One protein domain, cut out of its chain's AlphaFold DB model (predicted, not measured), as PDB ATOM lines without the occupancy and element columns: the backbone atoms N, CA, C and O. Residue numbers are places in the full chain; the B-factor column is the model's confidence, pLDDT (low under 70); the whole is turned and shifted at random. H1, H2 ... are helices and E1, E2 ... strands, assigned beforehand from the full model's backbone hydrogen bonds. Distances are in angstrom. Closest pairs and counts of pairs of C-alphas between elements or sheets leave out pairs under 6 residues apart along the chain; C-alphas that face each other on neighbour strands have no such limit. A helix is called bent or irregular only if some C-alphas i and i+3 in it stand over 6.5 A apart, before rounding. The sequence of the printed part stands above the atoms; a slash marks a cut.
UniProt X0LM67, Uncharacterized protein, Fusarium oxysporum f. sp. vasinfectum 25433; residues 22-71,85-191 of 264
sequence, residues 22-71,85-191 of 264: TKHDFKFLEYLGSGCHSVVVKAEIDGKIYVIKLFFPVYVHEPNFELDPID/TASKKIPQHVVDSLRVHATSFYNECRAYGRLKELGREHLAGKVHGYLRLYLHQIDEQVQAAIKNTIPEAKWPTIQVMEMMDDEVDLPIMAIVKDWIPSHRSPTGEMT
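What this domain is: This is residues 22 to 71 and 85 to 191 of the 264 residues of an uncharacterized protein of Fusarium oxysporum f. sp. vasinfectum 25433 (UniProt X0LM67). A strongly twisted sheet of five strands stands between two long helices, H4 crossing E1 and E2 on one face and H3 slanting over E5 and E4 on the other. Short H1 lies at H3's first residues, and H2 leads away from the sheet to residues 88 to 93, which stick out. The printed part has 157 residues, with five named helices and five named strands in the order E1 E2 E3 H1 H2 H3 E4 H4 H5 E5; the class is mixed, helices and strands. The sheet runs E1 E2 E3 E5 E4, antiparallel throughout. The whole is compact, with a radius of gyration of the C-alphas of 16.9 A and spans of 54 by 46 by 42 A.

Where its parts are: E1, residues 26 to 35, begins at C-alpha 26 (12.964, 40.044, -23.130), is 23.4 A long and bends by 70 degrees at residue 30. E2, residues 38 to 45, bends by 60 degrees at residue 42, and E3 is residues 48 to 55, 21.7 A. H1 is residues 58 to 61, H2 residues 92 to 101, and H3 residues 104 to 117, 20.0 A. E4 is residues 127 to 133. H4, residues 135 to 149, 19.8 A, is irregular: C-alphas 137 and 140 are 8.0 A apart. H5 is residues 157 to 160. E5, residues 172 to 178, ends at C-alpha 178 (5.609, 41.484, -36.274).

How they stand to each other: E1, E2 and E3 form a meander, each strand the antiparallel neighbour of the one before, in two hairpins with N 29 to O 42 at 2.8 A and N 41 to O 52 at 2.9 A. E5 is antiparallel to E3, with N 53 to O 175 at 3.0 A, and to edge strand E4, with N 131 to O 174 at 2.8 A. The sheet has helices on both faces, three layers: H4 is on one face at a height of 7.5 A, across the strands, its closest C-alphas to E1 being Ala 145 and Glu 30, 4.5 A. H3 is on the opposite face at a height of 10.0 A, slantwise to the strands. H1 only grazes the sheet with residues 58 to 60, and touches residues 104 to 106 of H3, C-alphas Val 60 and Phe 105 at 5.7 A. H2 is not on the sheet and only just touches H1, with 3 pairs of C-alphas within 8 A, the closest His 61 and Val 100 at 6.0 A. H5 touches H4, closest C-alphas Thr 157 and Asp 139, 6.0 A. Every O i to N i+4 pair is within hydrogen-bond range in H2 and H3, 9 of 11 in H4; H1 and H5 are too short for such a pair.

The domain as a whole: The C-alphas farthest apart, of Lys 88 and Pro 151, are 54.7 A apart. Residues 72 to 84 are not printed, and C-alphas 71 and 85 are 32.2 A apart across this cut. The link from H5 to E5 is long. Mean pLDDT of the printed part is 86.9; residues 64 to 71 and 182 to 189 are under 70.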
ATOM      1  N   THR A  22      19.784  37.170 -24.340       88.81
ATOM      2  CA  THR A  22      19.948  37.447 -22.899       88.81
ATOM      3  C   THR A  22      20.540  38.831 -22.617       88.81
ATOM      4  O   THR A  22      20.470  39.314 -21.490       88.81
ATOM      5  N   LYS A  23      21.074  39.504 -23.646       92.75
ATOM      6  CA  LYS A  23      21.526  40.905 -23.577       92.75
ATOM      7  C   LYS A  23      20.403  41.927 -23.757       92.75
ATOM      8  O   LYS A  23      20.669  43.123 -23.673       92.75
ATOM      9  N   HIS A  24      19.185  41.469 -24.027       94.31
ATOM     10  CA  HIS A  24      18.003  42.300 -24.216       94.31
ATOM     11  C   HIS A  24      17.037  42.132 -23.042       94.31
ATOM     12  O   HIS A  24      17.003  41.076 -22.405       94.31
ATOM     13  N   ASP A  25      16.217  43.151 -22.776       95.19
ATOM     14  CA  ASP A  25      15.072  42.975 -21.876       95.19
ATOM     15  C   ASP A  25      13.989  42.221 -22.646       95.19
ATOM     16  O   ASP A  25      13.276  42.808 -23.466       95.19
ATOM     17  N   PHE A  26      13.920  40.903 -22.444       96.19
ATOM     18  CA  PHE A  26      12.964  40.044 -23.130       96.19
ATOM     19  C   PHE A  26      12.050  39.300 -22.159       96.19
ATOM     20  O   PHE A  26      12.460  38.856 -21.084       96.19
ATOM     21  N   LYS A  27      10.789  39.134 -22.567       96.44
ATOM     22  CA  LYS A  27       9.772  38.371 -21.832       96.44
ATOM     23  C   LYS A  27       8.896  37.607 -22.800       96.44
ATOM     24  O   LYS A  27       8.422  38.177 -23.783       96.44
ATOM     25  N   PHE A  28       8.639  36.335 -22.512       96.38
ATOM     26  CA  PHE A  28       7.584  35.600 -23.206       96.38
ATOM     27  C   PHE A  28       6.274  35.841 -22.463       96.38
ATOM     28  O   PHE A  28       6.160  35.588 -21.268       96.38
ATOM     29  N   LEU A  29       5.304  36.410 -23.172       95.25
ATOM     30  CA  LEU A  29       4.065  36.911 -22.589       95.25
ATOM     31  C   LEU A  29       2.959  35.861 -22.652       95.25
ATOM     32  O   LEU A  29       2.282  35.610 -21.661       95.25
ATOM     33  N   GLU A  30       2.749  35.269 -23.826       93.38
ATOM     34  CA  GLU A  30       1.622  34.372 -24.090       93.38
ATOM     35  C   GLU A  30       2.067  33.240 -25.018       93.38
ATOM     36  O   GLU A  30       2.780  33.461 -26.000       93.38
ATOM     37  N   TYR A  31       1.614  32.026 -24.723       91.81
ATOM     38  CA  TYR A  31       1.661  30.896 -25.636       91.81
ATOM     39  C   TYR A  31       0.535  31.053 -26.663       91.81
ATOM     40  O   TYR A  31      -0.635  31.159 -26.311       91.81
ATOM     41  N   LEU A  32       0.878  31.092 -27.949       88.69
ATOM     42  CA  LEU A  32      -0.085  31.344 -29.027       88.69
ATOM     43  C   LEU A  32      -0.510  30.074 -29.767       88.69
ATOM     44  O   LEU A  32      -1.375  30.145 -30.636       88.69
ATOM     45  N   GLY A  33       0.103  28.934 -29.451       86.94
ATOM     46  CA  GLY A  33      -0.190  27.649 -30.068       86.94
ATOM     47  C   GLY A  33       1.062  26.909 -30.527       86.94
ATOM     48  O   GLY A  33       2.174  27.441 -30.535       86.94
ATOM     49  N   SER A  34       0.839  25.672 -30.951       86.31
ATOM     50  CA  SER A  34       1.839  24.784 -31.532       86.31
ATOM     51  C   SER A  34       1.332  24.269 -32.879       86.31
ATOM     52  O   SER A  34       0.130  24.261 -33.148       86.31
ATOM     53  N   GLY A  35       2.257  23.892 -33.750       81.31
ATOM     54  CA  GLY A  35       1.989  23.172 -34.988       81.31
ATOM     55  C   GLY A  35       3.028  22.074 -35.184       81.31
ATOM     56  O   GLY A  35       3.907  21.901 -34.351       81.31
ATOM     57  N   CYS A  36       2.977  21.392 -36.327       82.56
ATOM     58  CA  CYS A  36       3.782  20.195 -36.604       82.56
ATOM     59  C   CYS A  36       5.308  20.342 -36.460       82.56
ATOM     60  O   CYS A  36       5.991  19.330 -36.392       82.56
ATOM     61  N   HIS A  37       5.870  21.558 -36.441       88.31
ATOM     62  CA  HIS A  37       7.322  21.762 -36.305       88.31
ATOM     63  C   HIS A  37       7.743  22.903 -35.380       88.31
ATOM     64  O   HIS A  37       8.914  23.298 -35.389       88.31
ATOM     65  N   SER A  38       6.806  23.534 -34.675       92.25
ATOM     66  CA  SER A  38       7.130  24.727 -33.892       92.25
ATOM     67  C   SER A  38       6.067  25.100 -32.880       92.25
ATOM     68  O   SER A  38       4.874  24.986 -33.161       92.25
ATOM     69  N   VAL A  39       6.516  25.767 -31.827       92.75
ATOM     70  CA  VAL A  39       5.686  26.548 -30.912       92.75
ATOM     71  C   VAL A  39       5.765  28.027 -31.265       92.75
ATOM     72  O   VAL A  39       6.795  28.532 -31.714       92.75
ATOM     73  N   VAL A  40       4.668  28.747 -31.067       93.25
ATOM     74  CA  VAL A  40       4.584  30.186 -31.300       93.25
ATOM     75  C   VAL A  40       4.278  30.889 -29.984       93.25
ATOM     76  O   VAL A  40       3.308  30.559 -29.307       93.25
ATOM     77  N   VAL A  41       5.089  31.887 -29.636       94.19
ATOM     78  CA  VAL A  41       4.901  32.711 -28.437       94.19
ATOM     79  C   VAL A  41       4.824  34.189 -28.799       94.19
ATOM     80  O   VAL A  41       5.490  34.668 -29.721       94.19
ATOM     81  N   LYS A  42       4.009  34.930 -28.057       95.56
ATOM     82  CA  LYS A  42       4.050  36.389 -28.015       95.56
ATOM     83  C   LYS A  42       5.173  36.796 -27.076       95.56
ATOM     84  O   LYS A  42       5.254  36.280 -25.963       95.56
ATOM     85  N   ALA A  43       6.007  37.732 -27.499       96.94
ATOM     86  CA  ALA A  43       7.132  38.194 -26.703       96.94
ATOM     87  C   ALA A  43       7.238  39.715 -26.723       96.94
ATOM     88  O   ALA A  43       6.879  40.358 -27.709       96.94
ATOM     89  N   GLU A  44       7.765  40.277 -25.646       97.62
ATOM     90  CA  GLU A  44       8.276  41.642 -25.610       97.62
ATOM     91  C   GLU A  44       9.801  41.581 -25.644       97.62
ATOM     92  O   GLU A  44      10.387  40.778 -24.923       97.62
ATOM     93  N   ILE A  45      10.431  42.387 -26.500       97.56
ATOM     94  CA  ILE A  45      11.886  42.568 -26.549       97.56
ATOM     95  C   ILE A  45      12.151  44.071 -26.623       97.56
ATOM     96  O   ILE A  45      11.667  44.729 -27.551       97.56
ATOM     97  N   ASP A  46      12.885  44.605 -25.650       96.81
ATOM     98  CA  ASP A  46      13.219  46.029 -25.505       96.81
ATOM     99  C   ASP A  46      11.985  46.947 -25.622       96.81
ATOM    100  O   ASP A  46      11.975  47.941 -26.353       96.81
ATOM    101  N   GLY A  47      10.893  46.573 -24.948       96.62
ATOM    102  CA  GLY A  47       9.639  47.333 -24.933       96.62
ATOM    103  C   GLY A  47       8.799  47.238 -26.212       96.62
ATOM    104  O   GLY A  47       7.812  47.964 -26.354       96.62
ATOM    105  N   LYS A  48       9.155  46.365 -27.165       97.31
ATOM    106  CA  LYS A  48       8.374  46.136 -28.388       97.31
ATOM    107  C   LYS A  48       7.824  44.715 -28.460       97.31
ATOM    108  O   LYS A  48       8.527  43.746 -28.202       97.31
ATOM    109  N   ILE A  49       6.563  44.608 -28.880       97.62
ATOM    110  CA  ILE A  49       5.848  43.336 -29.001       97.62
ATOM    111  C   ILE A  49       6.134  42.665 -30.347       97.62
ATOM    112  O   ILE A  49       6.028  43.282 -31.411       97.62
ATOM    113  N   TYR A  50       6.437  41.374 -30.278       97.12
ATOM    114  CA  TYR A  50       6.735  40.488 -31.392       97.12
ATOM    115  C   TYR A  50       6.006  39.151 -31.252       97.12
ATOM    116  O   TYR A  50       5.478  38.797 -30.194       97.12
ATOM    117  N   VAL A  51       6.041  38.383 -32.338       95.25
ATOM    118  CA  VAL A  51       5.800  36.938 -32.322       95.25
ATOM    119  C   VAL A  51       7.116  36.228 -32.561       95.25
ATOM    120  O   VAL A  51       7.854  36.586 -33.481       95.25
ATOM    121  N   ILE A  52       7.388  35.199 -31.768       96.38
ATOM    122  CA  ILE A  52       8.545  34.328 -31.934       96.38
ATOM    123  C   ILE A  52       8.036  32.921 -32.234       96.38
ATOM    124  O   ILE A  52       7.309  32.329 -31.440       96.38
ATOM    125  N   LYS A  53       8.413  32.394 -33.401       95.75
ATOM    126  CA  LYS A  53       8.178  30.994 -33.781       95.75
ATOM    127  C   LYS A  53       9.431  30.193 -33.443       95.75
ATOM    128  O   LYS A  53      10.450  30.398 -34.099       95.75
ATOM    129  N   LEU A  54       9.348  29.348 -32.423       95.94
ATOM    130  CA  LEU A  54      10.397  28.466 -31.913       95.94
ATOM    131  C   LEU A  54      10.270  27.107 -32.615       95.94
ATOM    132  O   LEU A  54       9.255  26.435 -32.451       95.94
ATOM    133  N   PHE A  55      11.250  26.710 -33.422       94.31
ATOM    134  CA  PHE A  55      11.226  25.419 -34.117       94.31
ATOM    135  C   PHE A  55      11.720  24.305 -33.201       94.31
ATOM    136  O   PHE A  55      12.674  24.509 -32.446       94.31
ATOM    137  N   PHE A  56      11.103  23.128 -33.292       91.75
ATOM    138  CA  PHE A  56      11.577  21.966 -32.542       91.75
ATOM    139  C   PHE A  56      12.951  21.541 -33.071       91.75
ATOM    140  O   PHE A  56      13.125  21.509 -34.296       91.75
ATOM    141  N   PRO A  57      13.928  21.233 -32.199       89.25
ATOM    142  CA  PRO A  57      15.302  20.937 -32.611       89.25
ATOM    143  C   PRO A  57      15.410  19.864 -33.699       89.25
ATOM    144  O   PRO A  57      16.134  20.062 -34.681       89.25
ATOM    145  N   VAL A  58      14.619  18.791 -33.600       83.44
ATOM    146  CA  VAL A  58      14.570  17.727 -34.614       83.44
ATOM    147  C   VAL A  58      14.289  18.278 -36.021       83.44
ATOM    148  O   VAL A  58      14.978  17.927 -36.978       83.44
ATOM    149  N   TYR A  59      13.370  19.240 -36.157       82.50
ATOM    150  CA  TYR A  59      12.957  19.830 -37.438       82.50
ATOM    151  C   TYR A  59      13.839  20.981 -37.924       82.50
ATOM    152  O   TYR A  59      13.544  21.599 -38.953       82.50
ATOM    153  N   VAL A  60      14.916  21.291 -37.206       85.12
ATOM    154  CA  VAL A  60      15.975  22.188 -37.686       85.12
ATOM    155  C   VAL A  60      17.005  21.405 -38.499       85.12
ATOM    156  O   VAL A  60      17.522  21.930 -39.493       85.12
ATOM    157  N   HIS A  61      17.278  20.161 -38.100       79.69
ATOM    158  CA  HIS A  61      18.365  19.340 -38.635       79.69
ATOM    159  C   HIS A  61      17.883  18.198 -39.531       79.69
ATOM    160  O   HIS A  61      18.543  17.887 -40.524       79.69
ATOM    161  N   GLU A  62      16.711  17.633 -39.244       79.56
ATOM    162  CA  GLU A  62      16.112  16.579 -40.051       79.56
ATOM    163  C   GLU A  62      14.946  17.131 -40.886       79.56
ATOM    164  O   GLU A  62      14.057  17.818 -40.369       79.56
ATOM    165  N   PRO A  63      14.930  16.873 -42.205       77.19
ATOM    166  CA  PRO A  63      13.826  17.300 -43.047       77.19
ATOM    167  C   PRO A  63      12.579  16.474 -42.735       77.19
ATOM    168  O   PRO A  63      12.594  15.252 -42.862       77.19
ATOM    169  N   ASN A  64      11.484  17.155 -42.396       69.56
ATOM    170  CA  ASN A  64      10.162  16.551 -42.309       69.56
ATOM    171  C   ASN A  64       9.216  17.206 -43.326       69.56
ATOM    172  O   ASN A  64       9.197  18.427 -43.503       69.56
ATOM    173  N   PHE A  65       8.454  16.372 -44.028       63.31
ATOM    174  CA  PHE A  65       7.504  16.762 -45.064       63.31
ATOM    175  C   PHE A  65       6.117  16.180 -44.813       63.31
ATOM    176  O   PHE A  65       5.428  15.814 -45.765       63.31
ATOM    177  N   GLU A  66       5.713  16.104 -43.550       60.09
ATOM    178  CA  GLU A  66       4.331  15.820 -43.184       60.09
ATOM    179  C   GLU A  66       3.400  16.875 -43.774       60.09
ATOM    180  O   GLU A  66       3.367  18.034 -43.365       60.09
ATOM    181  N   LEU A  67       2.685  16.452 -44.808       62.03
ATOM    182  CA  LEU A  67       1.495  17.105 -45.311       62.03
ATOM    183  C   LEU A  67       0.400  16.064 -45.144       62.03
ATOM    184  O   LEU A  67       0.480  15.008 -45.777       62.03
ATOM    185  N   ASP A  68      -0.574  16.342 -44.283       56.91
ATOM    186  CA  ASP A  68      -1.722  15.456 -44.144       56.91
ATOM    187  C   ASP A  68      -2.462  15.409 -45.488       56.91
ATOM    188  O   ASP A  68      -2.770  16.466 -46.062       56.91
ATOM    189  N   PRO A  69      -2.696  14.212 -46.048       57.00
ATOM    190  CA  PRO A  69      -3.498  14.087 -47.248       57.00
ATOM    191  C   PRO A  69      -4.911  14.612 -46.973       57.00
ATOM    192  O   PRO A  69      -5.436  14.495 -45.873       57.00
ATOM    193  N   ILE A  70      -5.524  15.214 -47.995       54.94
ATOM    194  CA  ILE A  70      -6.891  15.759 -47.902       54.94
ATOM    195  C   ILE A  70      -7.912  14.640 -47.630       54.94
ATOM    196  O   ILE A  70      -8.935  14.896 -47.004       54.94
ATOM    197  N   ASP A  71      -7.624  13.414 -48.077       55.72
ATOM    198  CA  ASP A  71      -8.398  12.226 -47.727       55.72
ATOM    199  C   ASP A  71      -7.816  11.583 -46.463       55.72
ATOM    200  O   ASP A  71      -6.734  10.992 -46.503       55.72
ATOM    201  N   THR A  85      22.257   9.085 -47.236       77.06
ATOM    202  CA  THR A  85      23.593   8.842 -46.679       77.06
ATOM    203  C   THR A  85      24.682   9.253 -47.662       77.06
ATOM    204  O   THR A  85      24.484   9.306 -48.880       77.06
ATOM    205  N   ALA A  86      25.856   9.582 -47.123       82.06
ATOM    206  CA  ALA A  86      27.006   9.907 -47.948       82.06
ATOM    207  C   ALA A  86      27.470   8.694 -48.759       82.06
ATOM    208  O   ALA A  86      27.414   7.546 -48.325       82.06
ATOM    209  N   SER A  87      27.989   8.962 -49.950       82.31
ATOM    210  CA  SER A  87      28.563   7.959 -50.840       82.31
ATOM    211  C   SER A  87      29.767   8.531 -51.585       82.31
ATOM    212  O   SER A  87      30.027   9.733 -51.560       82.31
ATOM    213  N   LYS A  88      30.476   7.688 -52.348       81.38
ATOM    214  CA  LYS A  88      31.540   8.156 -53.258       81.38
ATOM    215  C   LYS A  88      31.049   9.210 -54.265       81.38
ATOM    216  O   LYS A  88      31.860   9.980 -54.763       81.38
ATOM    217  N   LYS A  89      29.747   9.221 -54.585       79.38
ATOM    218  CA  LYS A  89      29.126  10.178 -55.516       79.38
ATOM    219  C   LYS A  89      28.572  11.423 -54.818       79.38
ATOM    220  O   LYS A  89      28.482  12.464 -55.455       79.38
ATOM    221  N   ILE A  90      28.199  11.316 -53.541       75.75
ATOM    222  CA  ILE A  90      27.613  12.404 -52.750       75.75
ATOM    223  C   ILE A  90      28.379  12.486 -51.424       75.75
ATOM    224  O   ILE A  90      28.073  11.734 -50.499       75.75
ATOM    225  N   PRO A  91      29.399  13.353 -51.323       81.88
ATOM    226  CA  PRO A  91      30.157  13.533 -50.089       81.88
ATOM    227  C   PRO A  91      29.274  13.965 -48.908       81.88
ATOM    228  O   PRO A  91      28.245  14.607 -49.107       81.88
ATOM    229  N   GLN A  92      29.721  13.697 -47.676       83.25
ATOM    230  CA  GLN A  92      28.972  14.028 -46.454       83.25
ATOM    231  C   GLN A  92      28.563  15.506 -46.382       83.25
ATOM    232  O   GLN A  92      27.392  15.794 -46.190       83.25
ATOM    233  N   HIS A  93      29.477  16.436 -46.675       78.75
ATOM    234  CA  HIS A  93      29.161  17.870 -46.669       78.75
ATOM    235  C   HIS A  93      28.042  18.259 -47.656       78.75
ATOM    236  O   HIS A  93      27.323  19.229 -47.425       78.75
ATOM    237  N   VAL A  94      27.879  17.513 -48.759       77.06
ATOM    238  CA  VAL A  94      26.773  17.720 -49.705       77.06
ATOM    239  C   VAL A  94      25.472  17.204 -49.101       77.06
ATOM    240  O   VAL A  94      24.463  17.898 -49.169       77.06
ATOM    241  N   VAL A  95      25.489  16.024 -48.477       77.81
ATOM    242  CA  VAL A  95      24.324  15.489 -47.752       77.81
ATOM    243  C   VAL A  95      23.874  16.460 -46.663       77.81
ATOM    244  O   VAL A  95      22.695  16.801 -46.617       77.81
ATOM    245  N   ASP A  96      24.803  16.954 -45.847       78.81
ATOM    246  CA  ASP A  96      24.518  17.897 -44.762       78.81
ATOM    247  C   ASP A  96      23.890  19.188 -45.307       78.81
ATOM    248  O   ASP A  96      22.866  19.654 -44.804       78.81
ATOM    249  N   SER A  97      24.437  19.718 -46.407       75.00
ATOM    250  CA  SER A  97      23.887  20.891 -47.093       75.00
ATOM    251  C   SER A  97      22.481  20.645 -47.656       75.00
ATOM    252  O   SER A  97      21.631  21.532 -47.582       75.00
ATOM    253  N   LEU A  98      22.210  19.469 -48.225       77.06
ATOM    254  CA  LEU A  98      20.897  19.133 -48.785       77.06
ATOM    255  C   LEU A  98      19.847  18.898 -47.692       77.06
ATOM    256  O   LEU A  98      18.684  19.242 -47.900       77.06
ATOM    257  N   ARG A  99      20.243  18.353 -46.534       79.06
ATOM    258  CA  ARG A  99      19.354  18.146 -45.381       79.06
ATOM    259  C   ARG A  99      18.791  19.466 -44.888       79.06
ATOM    260  O   ARG A  99      17.577  19.647 -44.920       79.06
ATOM    261  N   VAL A 100      19.663  20.417 -44.541       79.00
ATOM    262  CA  VAL A 100      19.234  21.740 -44.054       79.00
ATOM    263  C   VAL A 100      18.422  22.501 -45.100       79.00
ATOM    264  O   VAL A 100      17.521  23.250 -44.752       79.00
ATOM    265  N   HIS A 101      18.653  22.266 -46.397       77.38
ATOM    266  CA  HIS A 101      17.856  22.879 -47.465       77.38
ATOM    267  C   HIS A 101      16.362  22.507 -47.393       77.38
ATOM    268  O   HIS A 101      15.517  23.225 -47.932       77.38
ATOM    269  N   ALA A 102      16.045  21.370 -46.783       77.69
ATOM    270  CA  ALA A 102      14.723  20.773 -46.761       77.69
ATOM    271  C   ALA A 102      13.999  20.929 -45.411       77.69
ATOM    272  O   ALA A 102      12.833  20.544 -45.324       77.69
ATOM    273  N   THR A 103      14.631  21.506 -44.384       87.31
ATOM    274  CA  THR A 103      14.028  21.632 -43.049       87.31
ATOM    275  C   THR A 103      13.147  22.877 -42.906       87.31
ATOM    276  O   THR A 103      13.322  23.882 -43.604       87.31
ATOM    277  N   SER A 104      12.169  22.822 -41.995       90.50
ATOM    278  CA  SER A 104      11.123  23.846 -41.849       90.50
ATOM    279  C   SER A 104      11.679  25.236 -41.515       90.50
ATOM    280  O   SER A 104      11.246  26.235 -42.096       90.50
ATOM    281  N   PHE A 105      12.679  25.310 -40.631       92.31
ATOM    282  CA  PHE A 105      13.329  26.571 -40.257       92.31
ATOM    283  C   PHE A 105      14.044  27.232 -41.446       92.31
ATOM    284  O   PHE A 105      13.843  28.417 -41.736       92.31
ATOM    285  N   TYR A 106      14.864  26.465 -42.168       89.75
ATOM    286  CA  TYR A 106      15.642  26.983 -43.293       89.75
ATOM    287  C   TYR A 106      14.759  27.299 -44.501       89.75
ATOM    288  O   TYR A 106      15.026  28.280 -45.197       89.75
ATOM    289  N   ASN A 107      13.686  26.539 -44.738       90.06
ATOM    290  CA  ASN A 107      12.684  26.869 -45.754       90.06
ATOM    291  C   ASN A 107      12.071  28.246 -45.505       90.06
ATOM    292  O   ASN A 107      12.055  29.084 -46.414       90.06
ATOM    293  N   GLU A 108      11.642  28.508 -44.269       93.19
ATOM    294  CA  GLU A 108      11.054  29.794 -43.910       93.19
ATOM    295  C   GLU A 108      12.077  30.932 -44.070       93.19
ATOM    296  O   GLU A 108      11.799  31.933 -44.737       93.19
ATOM    297  N   CYS A 109      13.301  30.750 -43.563       93.19
ATOM    298  CA  CYS A 109      14.382  31.727 -43.715       93.19
ATOM    299  C   CYS A 109      14.724  32.014 -45.184       93.19
ATOM    300  O   CYS A 109      14.937  33.170 -45.557       93.19
ATOM    301  N   ARG A 110      14.770  30.983 -46.035       90.94
ATOM    302  CA  ARG A 110      15.052  31.123 -47.471       90.94
ATOM    303  C   ARG A 110      13.944  31.870 -48.199       90.94
ATOM    304  O   ARG A 110      14.260  32.712 -49.039       90.94
ATOM    305  N   ALA A 111      12.684  31.608 -47.860       93.06
ATOM    306  CA  ALA A 111      11.549  32.300 -48.457       93.06
ATOM    307  C   ALA A 111      11.568  33.796 -48.108       93.06
ATOM    308  O   ALA A 111      11.517  34.638 -49.006       93.06
ATOM    309  N   TYR A 112      11.743  34.144 -46.829       95.12
ATOM    310  CA  TYR A 112      11.846  35.548 -46.413       95.12
ATOM    311  C   TYR A 112      13.087  36.244 -46.974       95.12
ATOM    312  O   TYR A 112      12.995  37.372 -47.460       95.12
ATOM    313  N   GLY A 113      14.234  35.564 -46.989       91.81
ATOM    314  CA  GLY A 113      15.441  36.099 -47.610       91.81
ATOM    315  C   GLY A 113      15.271  36.355 -49.108       91.81
ATOM    316  O   GLY A 113      15.664  37.412 -49.591       91.81
ATOM    317  N   ARG A 114      14.591  35.459 -49.837       91.62
ATOM    318  CA  ARG A 114      14.249  35.658 -51.255       91.62
ATOM    319  C   ARG A 114      13.343  36.871 -51.465       91.62
ATOM    320  O   ARG A 114      13.547  37.629 -52.411       91.62
ATOM    321  N   LEU A 115      12.346  37.073 -50.604       94.19
ATOM    322  CA  LEU A 115      11.488  38.259 -50.678       94.19
ATOM    323  C   LEU A 115      12.287  39.543 -50.464       94.19
ATOM    324  O   LEU A 115      12.073  40.514 -51.190       94.19
ATOM    325  N   LYS A 116      13.233  39.535 -49.524       92.81
ATOM    326  CA  LYS A 116      14.126  40.665 -49.270       92.81
ATOM    327  C   LYS A 116      15.054  40.953 -50.451       92.81
ATOM    328  O   LYS A 116      15.122  42.098 -50.885       92.81
ATOM    329  N   GLU A 117      15.692  39.926 -51.021       90.88
ATOM    330  CA  GLU A 117      16.542  40.030 -52.223       90.88
ATOM    331  C   GLU A 117      15.816  40.714 -53.393       90.88
ATOM    332  O   GLU A 117      16.418  41.477 -54.143       90.88
ATOM    333  N   LEU A 118      14.513  40.457 -53.541       92.44
ATOM    334  CA  LEU A 118      13.691  40.986 -54.632       92.44
ATOM    335  C   LEU A 118      12.958  42.297 -54.292       92.44
ATOM    336  O   LEU A 118      12.229  42.811 -55.141       92.44
ATOM    337  N   GLY A 119      13.072  42.818 -53.064       94.25
ATOM    338  CA  GLY A 119      12.286  43.973 -52.608       94.25
ATOM    339  C   GLY A 119      10.771  43.701 -52.553       94.25
ATOM    340  O   GLY A 119       9.951  44.584 -52.807       94.25
ATOM    341  N   ARG A 120      10.377  42.455 -52.268       96.19
ATOM    342  CA  ARG A 120       8.990  41.950 -52.285       96.19
ATOM    343  C   ARG A 120       8.469  41.550 -50.899       96.19
ATOM    344  O   ARG A 120       7.487  40.822 -50.807       96.19
ATOM    345  N   GLU A 121       9.075  42.051 -49.824       94.31
ATOM    346  CA  GLU A 121       8.703  41.721 -48.432       94.31
ATOM    347  C   GLU A 121       7.220  41.995 -48.117       94.31
ATOM    348  O   GLU A 121       6.623  41.284 -47.321       94.31
ATOM    349  N   HIS A 122       6.582  42.942 -48.815       94.19
ATOM    350  CA  HIS A 122       5.150  43.247 -48.681       94.19
ATOM    351  C   HIS A 122       4.196  42.082 -49.028       94.19
ATOM    352  O   HIS A 122       2.997  42.175 -48.751       94.19
ATOM    353  N   LEU A 123       4.684  41.013 -49.668       94.62
ATOM    354  CA  LEU A 123       3.885  39.828 -49.999       94.62
ATOM    355  C   LEU A 123       3.623  38.913 -48.791       94.62
ATOM    356  O   LEU A 123       2.711  38.087 -48.857       94.62
ATOM    357  N   ALA A 124       4.389  39.062 -47.710       94.31
ATOM    358  CA  ALA A 124       4.306  38.230 -46.515       94.31
ATOM    359  C   ALA A 124       4.305  39.077 -45.231       94.31
ATOM    360  O   ALA A 124       4.523  40.290 -45.266       94.31
ATOM    361  N   GLY A 125       4.038  38.435 -44.092       92.25
ATOM    362  CA  GLY A 125       4.202  39.054 -42.776       92.25
ATOM    363  C   GLY A 125       5.645  39.515 -42.545       92.25
ATOM    364  O   GLY A 125       6.593  38.894 -43.022       92.25
ATOM    365  N   LYS A 126       5.843  40.618 -41.819       93.12
ATOM    366  CA  LYS A 126       7.185  41.169 -41.610       93.12
ATOM    367  C   LYS A 126       8.019  40.279 -40.684       93.12
ATOM    368  O   LYS A 126       7.592  39.959 -39.576       93.12
ATOM    369  N   VAL A 127       9.239  39.965 -41.121       95.44
ATOM    370  CA  VAL A 127      10.268  39.253 -40.348       95.44
ATOM    371  C   VAL A 127      11.399  40.204 -39.989       95.44
ATOM    372  O   VAL A 127      11.884  40.957 -40.833       95.44
ATOM    373  N   HIS A 128      11.849  40.155 -38.738       94.94
ATOM    374  CA  HIS A 128      12.961  40.981 -38.254       94.94
ATOM    375  C   HIS A 128      14.299  40.255 -38.322       94.94
ATOM    376  O   HIS A 128      15.322  40.900 -38.564       94.94
ATOM    377  N   GLY A 129      14.269  38.933 -38.181       94.06
ATOM    378  CA  GLY A 129      15.420  38.053 -38.278       94.06
ATOM    379  C   GLY A 129      15.168  36.722 -37.582       94.06
ATOM    380  O   GLY A 129      14.049  36.453 -37.133       94.06
ATOM    381  N   TYR A 130      16.209  35.904 -37.493       95.38
ATOM    382  CA  TYR A 130      16.194  34.671 -36.713       95.38
ATOM    383  C   TYR A 130      16.984  34.805 -35.406       95.38
ATOM    384  O   TYR A 130      17.837  35.681 -35.262       95.38
ATOM    385  N   LEU A 131      16.690  33.918 -34.465       95.44
ATOM    386  CA  LEU A 131      17.359  33.754 -33.183       95.44
ATOM    387  C   LEU A 131      17.895  32.329 -33.069       95.44
ATOM    388  O   LEU A 131      17.325  31.391 -33.633       95.44
ATOM    389  N   ARG A 132      18.963  32.183 -32.292       94.69
ATOM    390  CA  ARG A 132      19.460  30.902 -31.801       94.69
ATOM    391  C   ARG A 132      19.383  30.933 -30.281       94.69
ATOM    392  O   ARG A 132      19.979  31.811 -29.666       94.69
ATOM    393  N   LEU A 133      18.625  30.011 -29.708       94.06
ATOM    394  CA  LEU A 133      18.335  29.938 -28.278       94.06
ATOM    395  C   LEU A 133      18.683  28.545 -27.761       94.06
ATOM    396  O   LEU A 133      18.828  27.604 -28.537       94.06
ATOM    397  N   TYR A 134      18.778  28.408 -26.447       93.44
ATOM    398  CA  TYR A 134      18.934  27.126 -25.771       93.44
ATOM    399  C   TYR A 134      17.880  26.985 -24.684       93.44
ATOM    400  O   TYR A 134      17.467  27.985 -24.095       93.44
ATOM    401  N   LEU A 135      17.476  25.748 -24.388       93.31
ATOM    402  CA  LEU A 135      16.424  25.470 -23.414       93.31
ATOM    403  C   LEU A 135      16.708  26.142 -22.063       93.31
ATOM    404  O   LEU A 135      15.868  26.879 -21.557       93.31
ATOM    405  N   HIS A 136      17.933  26.002 -21.548       92.00
ATOM    406  CA  HIS A 136      18.354  26.610 -20.280       92.00
ATOM    407  C   HIS A 136      18.247  28.149 -20.242       92.00
ATOM    408  O   HIS A 136      18.238  28.725 -19.160       92.00
ATOM    409  N   GLN A 137      18.181  28.829 -21.394       92.69
ATOM    410  CA  GLN A 137      18.033  30.290 -21.466       92.69
ATOM    411  C   GLN A 137      16.572  30.743 -21.415       92.69
ATOM    412  O   GLN A 137      16.307  31.900 -21.089       92.69
ATOM    413  N   ILE A 138      15.633  29.878 -21.808       93.62
ATOM    414  CA  ILE A 138      14.237  30.265 -22.053       93.62
ATOM    415  C   ILE A 138      13.213  29.447 -21.268       93.62
ATOM    416  O   ILE A 138      12.042  29.812 -21.289       93.62
ATOM    417  N   ASP A 139      13.620  28.378 -20.580       94.19
ATOM    418  CA  ASP A 139      12.713  27.431 -19.920       94.19
ATOM    419  C   ASP A 139      11.708  28.126 -18.987       94.19
ATOM    420  O   ASP A 139      10.498  28.026 -19.189       94.19
ATOM    421  N   GLU A 140      12.194  28.932 -18.039       94.12
ATOM    422  CA  GLU A 140      11.334  29.657 -17.093       94.12
ATOM    423  C   GLU A 140      10.352  30.611 -17.795       94.12
ATOM    424  O   GLU A 140       9.186  30.710 -17.411       94.12
ATOM    425  N   GLN A 141      10.802  31.292 -18.854       94.38
ATOM    426  CA  GLN A 141       9.989  32.239 -19.623       94.38
ATOM    427  C   GLN A 141       8.906  31.516 -20.435       94.38
ATOM    428  O   GLN A 141       7.764  31.975 -20.491       94.38
ATOM    429  N   VAL A 142       9.229  30.366 -21.040       93.94
ATOM    430  CA  VAL A 142       8.248  29.533 -21.753       93.94
ATOM    431  C   VAL A 142       7.208  28.987 -20.777       93.94
ATOM    432  O   VAL A 142       6.011  29.113 -21.040       93.94
ATOM    433  N   GLN A 143       7.633  28.471 -19.621       94.19
ATOM    434  CA  GLN A 143       6.723  28.011 -18.567       94.19
ATOM    435  C   GLN A 143       5.797  29.128 -18.075       94.19
ATOM    436  O   GLN A 143       4.589  28.917 -17.929       94.19
ATOM    437  N   ALA A 144       6.331  30.335 -17.869       93.50
ATOM    438  CA  ALA A 144       5.536  31.496 -17.484       93.50
ATOM    439  C   ALA A 144       4.491  31.858 -18.554       93.50
ATOM    440  O   ALA A 144       3.326  32.071 -18.214       93.50
ATOM    441  N   ALA A 145       4.868  31.866 -19.836       93.75
ATOM    442  CA  ALA A 145       3.958  32.165 -20.943       93.75
ATOM    443  C   ALA A 145       2.844  31.114 -21.098       93.75
ATOM    444  O   ALA A 145       1.682  31.471 -21.328       93.75
ATOM    445  N   ILE A 146       3.175  29.827 -20.935       92.50
ATOM    446  CA  ILE A 146       2.199  28.727 -20.934       92.50
ATOM    447  C   ILE A 146       1.213  28.924 -19.790       92.50
ATOM    448  O   ILE A 146       0.015  28.982 -20.040       92.50
ATOM    449  N   LYS A 147       1.702  29.107 -18.559       92.56
ATOM    450  CA  LYS A 147       0.854  29.296 -17.377       92.56
ATOM    451  C   LYS A 147      -0.009  30.555 -17.468       92.56
ATOM    452  O   LYS A 147      -1.138  30.556 -16.994       92.56
ATOM    453  N   ASN A 148       0.491  31.625 -18.083       92.12
ATOM    454  CA  ASN A 148      -0.300  32.835 -18.298       92.12
ATOM    455  C   ASN A 148      -1.471  32.600 -19.270       92.12
ATOM    456  O   ASN A 148      -2.531  33.201 -19.128       92.12
ATOM    457  N   THR A 149      -1.290  31.712 -20.248       89.44
ATOM    458  CA  THR A 149      -2.294  31.438 -21.289       89.44
ATOM    459  C   THR A 149      -3.257  30.327 -20.876       89.44
ATOM    460  O   THR A 149      -4.461  30.416 -21.108       89.44
ATOM    461  N   ILE A 150      -2.722  29.266 -20.277       89.69
ATOM    462  CA  ILE A 150      -3.423  28.057 -19.858       89.69
ATOM    463  C   ILE A 150      -2.973  27.765 -18.414       89.69
ATOM    464  O   ILE A 150      -2.056  26.968 -18.212       89.69
ATOM    465  N   PRO A 151      -3.584  28.410 -17.398       89.69
ATOM    466  CA  PRO A 151      -3.145  28.307 -15.998       89.69
ATOM    467  C   PRO A 151      -3.048  26.875 -15.465       89.69
ATOM    468  O   PRO A 151      -2.189  26.571 -14.633       89.69
ATOM    469  N   GLU A 152      -3.876  25.988 -16.016       90.56
ATOM    470  CA  GLU A 152      -4.023  24.602 -15.574       90.56
ATOM    471  C   GLU A 152      -3.032  23.653 -16.264       90.56
ATOM    472  O   GLU A 152      -2.907  22.489 -15.866       90.56
ATOM    473  N   ALA A 153      -2.313  24.131 -17.286       86.62
ATOM    474  CA  ALA A 153      -1.304  23.348 -17.979       86.62
ATOM    475  C   ALA A 153      -0.090  23.108 -17.071       86.62
ATOM    476  O   ALA A 153       0.459  24.020 -16.458       86.62
ATOM    477  N   LYS A 154       0.353  21.850 -17.020       85.44
ATOM    478  CA  LYS A 154       1.559  21.414 -16.295       85.44
ATOM    479  C   LYS A 154       2.602  20.826 -17.245       85.44
ATOM    480  O   LYS A 154       3.297  19.879 -16.892       85.44
ATOM    481  N   TRP A 155       2.643  21.331 -18.474       87.25
ATOM    482  CA  TRP A 155       3.508  20.806 -19.523       87.25
ATOM    483  C   TRP A 155       4.920  21.380 -19.378       87.25
ATOM    484  O   TRP A 155       5.082  22.595 -19.517       87.25
ATOM    485  N   PRO A 156       5.948  20.552 -19.118       90.44
ATOM    486  CA  PRO A 156       7.326  21.024 -19.120       90.44
ATOM    487  C   PRO A 156       7.724  21.492 -20.527       90.44
ATOM    488  O   PRO A 156       7.195  21.004 -21.529       90.44
ATOM    489  N   THR A 157       8.680  22.419 -20.620       89.81
ATOM    490  CA  THR A 157       9.054  23.042 -21.902       89.81
ATOM    491  C   THR A 157       9.566  22.010 -22.893       89.81
ATOM    492  O   THR A 157       9.249  22.108 -24.071       89.81
ATOM    493  N   ILE A 158      10.269  20.979 -22.412       90.56
ATOM    494  CA  ILE A 158      10.740  19.858 -23.232       90.56
ATOM    495  C   ILE A 158       9.582  19.149 -23.959       90.56
ATOM    496  O   ILE A 158       9.690  18.862 -25.145       90.56
ATOM    497  N   GLN A 159       8.435  18.964 -23.292       89.31
ATOM    498  CA  GLN A 159       7.245  18.351 -23.890       89.31
ATOM    499  C   GLN A 159       6.591  19.293 -24.905       89.31
ATOM    500  O   GLN A 159       6.174  18.857 -25.971       89.31
ATOM    501  N   VAL A 160       6.505  20.585 -24.581       88.25
ATOM    502  CA  VAL A 160       5.923  21.597 -25.477       88.25
ATOM    503  C   VAL A 160       6.764  21.783 -26.738       88.25
ATOM    504  O   VAL A 160       6.219  22.001 -27.815       88.25
ATOM    505  N   MET A 161       8.084  21.673 -26.610       89.69
ATOM    506  CA  MET A 161       9.049  21.776 -27.702       89.69
ATOM    507  C   MET A 161       9.294  20.447 -28.430       89.69
ATOM    508  O   MET A 161      10.181  20.408 -29.281       89.69
ATOM    509  N   GLU A 162       8.552  19.385 -28.089       88.12
ATOM    510  CA  GLU A 162       8.713  18.022 -28.627       88.12
ATOM    511  C   GLU A 162      10.175  17.544 -28.649       88.12
ATOM    512  O   GLU A 162      10.629  16.908 -29.596       88.12
ATOM    513  N   MET A 163      10.925  17.891 -27.604       87.00
ATOM    514  CA  MET A 163      12.339  17.556 -27.472       87.00
ATOM    515  C   MET A 163      12.506  16.182 -26.822       87.00
ATOM    516  O   MET A 163      11.815  15.854 -25.852       87.00
ATOM    517  N   MET A 164      13.466  15.407 -27.317       84.75
ATOM    518  CA  MET A 164      13.966  14.210 -26.639       84.75
ATOM    519  C   MET A 164      15.001  14.588 -25.568       84.75
ATOM    520  O   MET A 164      15.604  15.663 -25.612       84.75
ATOM    521  N   ASP A 165      15.235  13.699 -24.598       83.94
ATOM    522  CA  ASP A 165      16.180  13.949 -23.497       83.94
ATOM    523  C   ASP A 165      17.617  14.215 -23.990       83.94
ATOM    524  O   ASP A 165      18.358  14.969 -23.362       83.94
ATOM    525  N   ASP A 166      18.018  13.636 -25.125       84.75
ATOM    526  CA  ASP A 166      19.324  13.855 -25.758       84.75
ATOM    527  C   ASP A 166      19.387  15.122 -26.635       84.75
ATOM    528  O   ASP A 166      20.454  15.475 -27.139       84.75
ATOM    529  N   GLU A 167      18.276  15.852 -26.775       85.81
ATOM    530  CA  GLU A 167      18.175  17.083 -27.565       85.81
ATOM    531  C   GLU A 167      18.218  18.364 -26.715       85.81
ATOM    532  O   GLU A 167      18.228  19.463 -27.268       85.81
ATOM    533  N   VAL A 168      18.274  18.263 -25.382       86.75
ATOM    534  CA  VAL A 168      18.212  19.413 -24.449       86.75
ATOM    535  C   VAL A 168      19.301  20.469 -24.669       86.75
ATOM    536  O   VAL A 168      19.070  21.659 -24.431       86.75
ATOM    537  N   ASP A 169      20.462  20.044 -25.168       88.62
ATOM    538  CA  ASP A 169      21.609  20.907 -25.466       88.62
ATOM    539  C   ASP A 169      21.638  21.394 -26.927       88.62
ATOM    540  O   ASP A 169      22.484  22.218 -27.301       88.62
ATOM    541  N   LEU A 170      20.720  20.912 -27.775       89.81
ATOM    542  CA  LEU A 170      20.618  21.368 -29.155       89.81
ATOM    543  C   LEU A 170      20.051  22.792 -29.221       89.81
ATOM    544  O   LEU A 170      19.205  23.189 -28.415       89.81
ATOM    545  N   PRO A 171      20.499  23.594 -30.202       91.62
ATOM    546  CA  PRO A 171      19.975  24.934 -30.372       91.62
ATOM    547  C   PRO A 171      18.518  24.907 -30.842       91.62
ATOM    548  O   PRO A 171      18.170  24.279 -31.841       91.62
ATOM    549  N   ILE A 172      17.691  25.703 -30.178       93.38
ATOM    550  CA  ILE A 172      16.341  26.045 -30.604       93.38
ATOM    551  C   ILE A 172      16.455  27.228 -31.566       93.38
ATOM    552  O   ILE A 172      16.783  28.353 -31.175       93.38
ATOM    553  N   MET A 173      16.205  26.980 -32.849       94.75
ATOM    554  CA  MET A 173      16.173  28.039 -33.857       94.75
ATOM    555  C   MET A 173      14.803  28.709 -33.862       94.75
ATOM    556  O   MET A 173      13.777  28.039 -33.760       94.75
ATOM    557  N   ALA A 174      14.769  30.032 -34.007       95.81
ATOM    558  CA  ALA A 174      13.514  30.772 -33.979       95.81
ATOM    559  C   ALA A 174      13.474  31.933 -34.968       95.81
ATOM    560  O   ALA A 174      14.512  32.430 -35.392       95.81
ATOM    561  N   ILE A 175      12.274  32.387 -35.337       96.62
ATOM    562  CA  ILE A 175      12.072  33.546 -36.222       96.62
ATOM    563  C   ILE A 175      11.231  34.603 -35.507       96.62
ATOM    564  O   ILE A 175      10.144  34.300 -35.011       96.62
ATOM    565  N   VAL A 176      11.721  35.847 -35.513       97.12
ATOM    566  CA  VAL A 176      11.061  37.020 -34.922       97.12
ATOM    567  C   VAL A 176      10.235  37.742 -35.984       97.12
ATOM    568  O   VAL A 176      10.763  38.161 -37.023       97.12
ATOM    569  N   LYS A 177       8.941  37.920 -35.718       95.94
ATOM    570  CA  LYS A 177       7.949  38.505 -36.631       95.94
ATOM    571  C   LYS A 177       7.189  39.650 -35.972       95.94
ATOM    572  O   LYS A 177       7.139  39.743 -34.745       95.94
ATOM    573  N   ASP A 178       6.580  40.511 -36.787       94.44
ATOM    574  CA  ASP A 178       5.609  41.484 -36.274       94.44
ATOM    575  C   ASP A 178       4.459  40.770 -35.549       94.44
ATOM    576  O   ASP A 178       3.952  39.742 -36.004       94.44
ATOM    577  N   TRP A 179       4.038  41.339 -34.418       92.31
ATOM    578  CA  TRP A 179       2.808  40.925 -33.758       92.31
ATOM    579  C   TRP A 179       1.594  41.437 -34.519       92.31
ATOM    580  O   TRP A 179       1.494  42.620 -34.845       92.31
ATOM    581  N   ILE A 180       0.656  40.526 -34.752       85.50
ATOM    582  CA  ILE A 180      -0.615  40.811 -35.392       85.50
ATOM    583  C   ILE A 180      -1.725  40.486 -34.384       85.50
ATOM    584  O   ILE A 180      -1.967  39.308 -34.104       85.50
ATOM    585  N   PRO A 181      -2.404  41.505 -33.826       78.56
ATOM    586  CA  PRO A 181      -3.487  41.295 -32.876       78.56
ATOM    587  C   PRO A 181      -4.611  40.437 -33.462       78.56
ATOM    588  O   PRO A 181      -4.993  40.606 -34.622       78.56
ATOM    589  N   SER A 182      -5.167  39.545 -32.638       69.44
ATOM    590  CA  SER A 182      -6.332  38.713 -32.983       69.44
ATOM    591  C   SER A 182      -6.128  37.801 -34.204       69.44
ATOM    592  O   SER A 182      -7.097  37.445 -34.870       69.44
ATOM    593  N   HIS A 183      -4.882  37.431 -34.519       68.06
ATOM    594  CA  HIS A 183      -4.568  36.564 -35.661       68.06
ATOM    595  C   HIS A 183      -4.751  35.063 -35.369       68.06
ATOM    596  O   HIS A 183      -5.138  34.322 -36.270       68.06
ATOM    597  N   ARG A 184      -4.493  34.613 -34.132       62.84
ATOM    598  CA  ARG A 184      -4.678  33.219 -33.688       62.84
ATOM    599  C   ARG A 184      -5.265  33.155 -32.285       62.84
ATOM    600  O   ARG A 184      -4.989  34.031 -31.466       62.84
ATOM    601  N   SER A 185      -6.032  32.103 -32.024       65.12
ATOM    602  CA  SER A 185      -6.323  31.640 -30.669       65.12
ATOM    603  C   SER A 185      -5.285  30.583 -30.254       65.12
ATOM    604  O   SER A 185      -4.736  29.906 -31.129       65.12
ATOM    605  N   PRO A 186      -5.028  30.391 -28.947       59.41
ATOM    606  CA  PRO A 186      -4.145  29.327 -28.459       59.41
ATOM    607  C   PRO A 186      -4.580  27.914 -28.880       59.41
ATOM    608  O   PRO A 186      -3.745  27.016 -28.957       59.41
ATOM    609  N   THR A 187      -5.874  27.720 -29.162       63.38
ATOM    610  CA  THR A 187      -6.458  26.453 -29.631       63.38
ATOM    611  C   THR A 187      -6.365  26.273 -31.149       63.38
ATOM    612  O   THR A 187      -6.739  25.222 -31.658       63.38
ATOM    613  N   GLY A 188      -5.877  27.276 -31.891       61.53
ATOM    614  CA  GLY A 188      -5.815  27.257 -33.357       61.53
ATOM    615  C   GLY A 188      -7.158  27.522 -34.048       61.53
ATOM    616  O   GLY A 188      -7.199  27.673 -35.268       61.53
ATOM    617  N   GLU A 189      -8.248  27.644 -33.291       67.31
ATOM    618  CA  GLU A 189      -9.574  27.937 -33.827       67.31
ATOM    619  C   GLU A 189      -9.674  29.389 -34.300       67.31
ATOM    620  O   GLU A 189      -9.237  30.333 -33.627       67.31
ATOM    621  N   MET A 190     -10.275  29.574 -35.472       71.06
ATOM    622  CA  MET A 190     -10.515  30.885 -36.056       71.06
ATOM    623  C   MET A 190     -11.880  31.401 -35.595       71.06
ATOM    624  O   MET A 190     -12.883  30.705 -35.712       71.06
ATOM    625  N   THR A 191     -11.949  32.632 -35.081       76.12
ATOM    626  CA  THR A 191     -13.254  33.229 -34.758       76.12
ATOM    627  C   THR A 191     -14.015  33.546 -36.042       76.12
ATOM    628  O   THR A 191     -13.404  33.863 -37.066       76.12
TER     629      THR A 191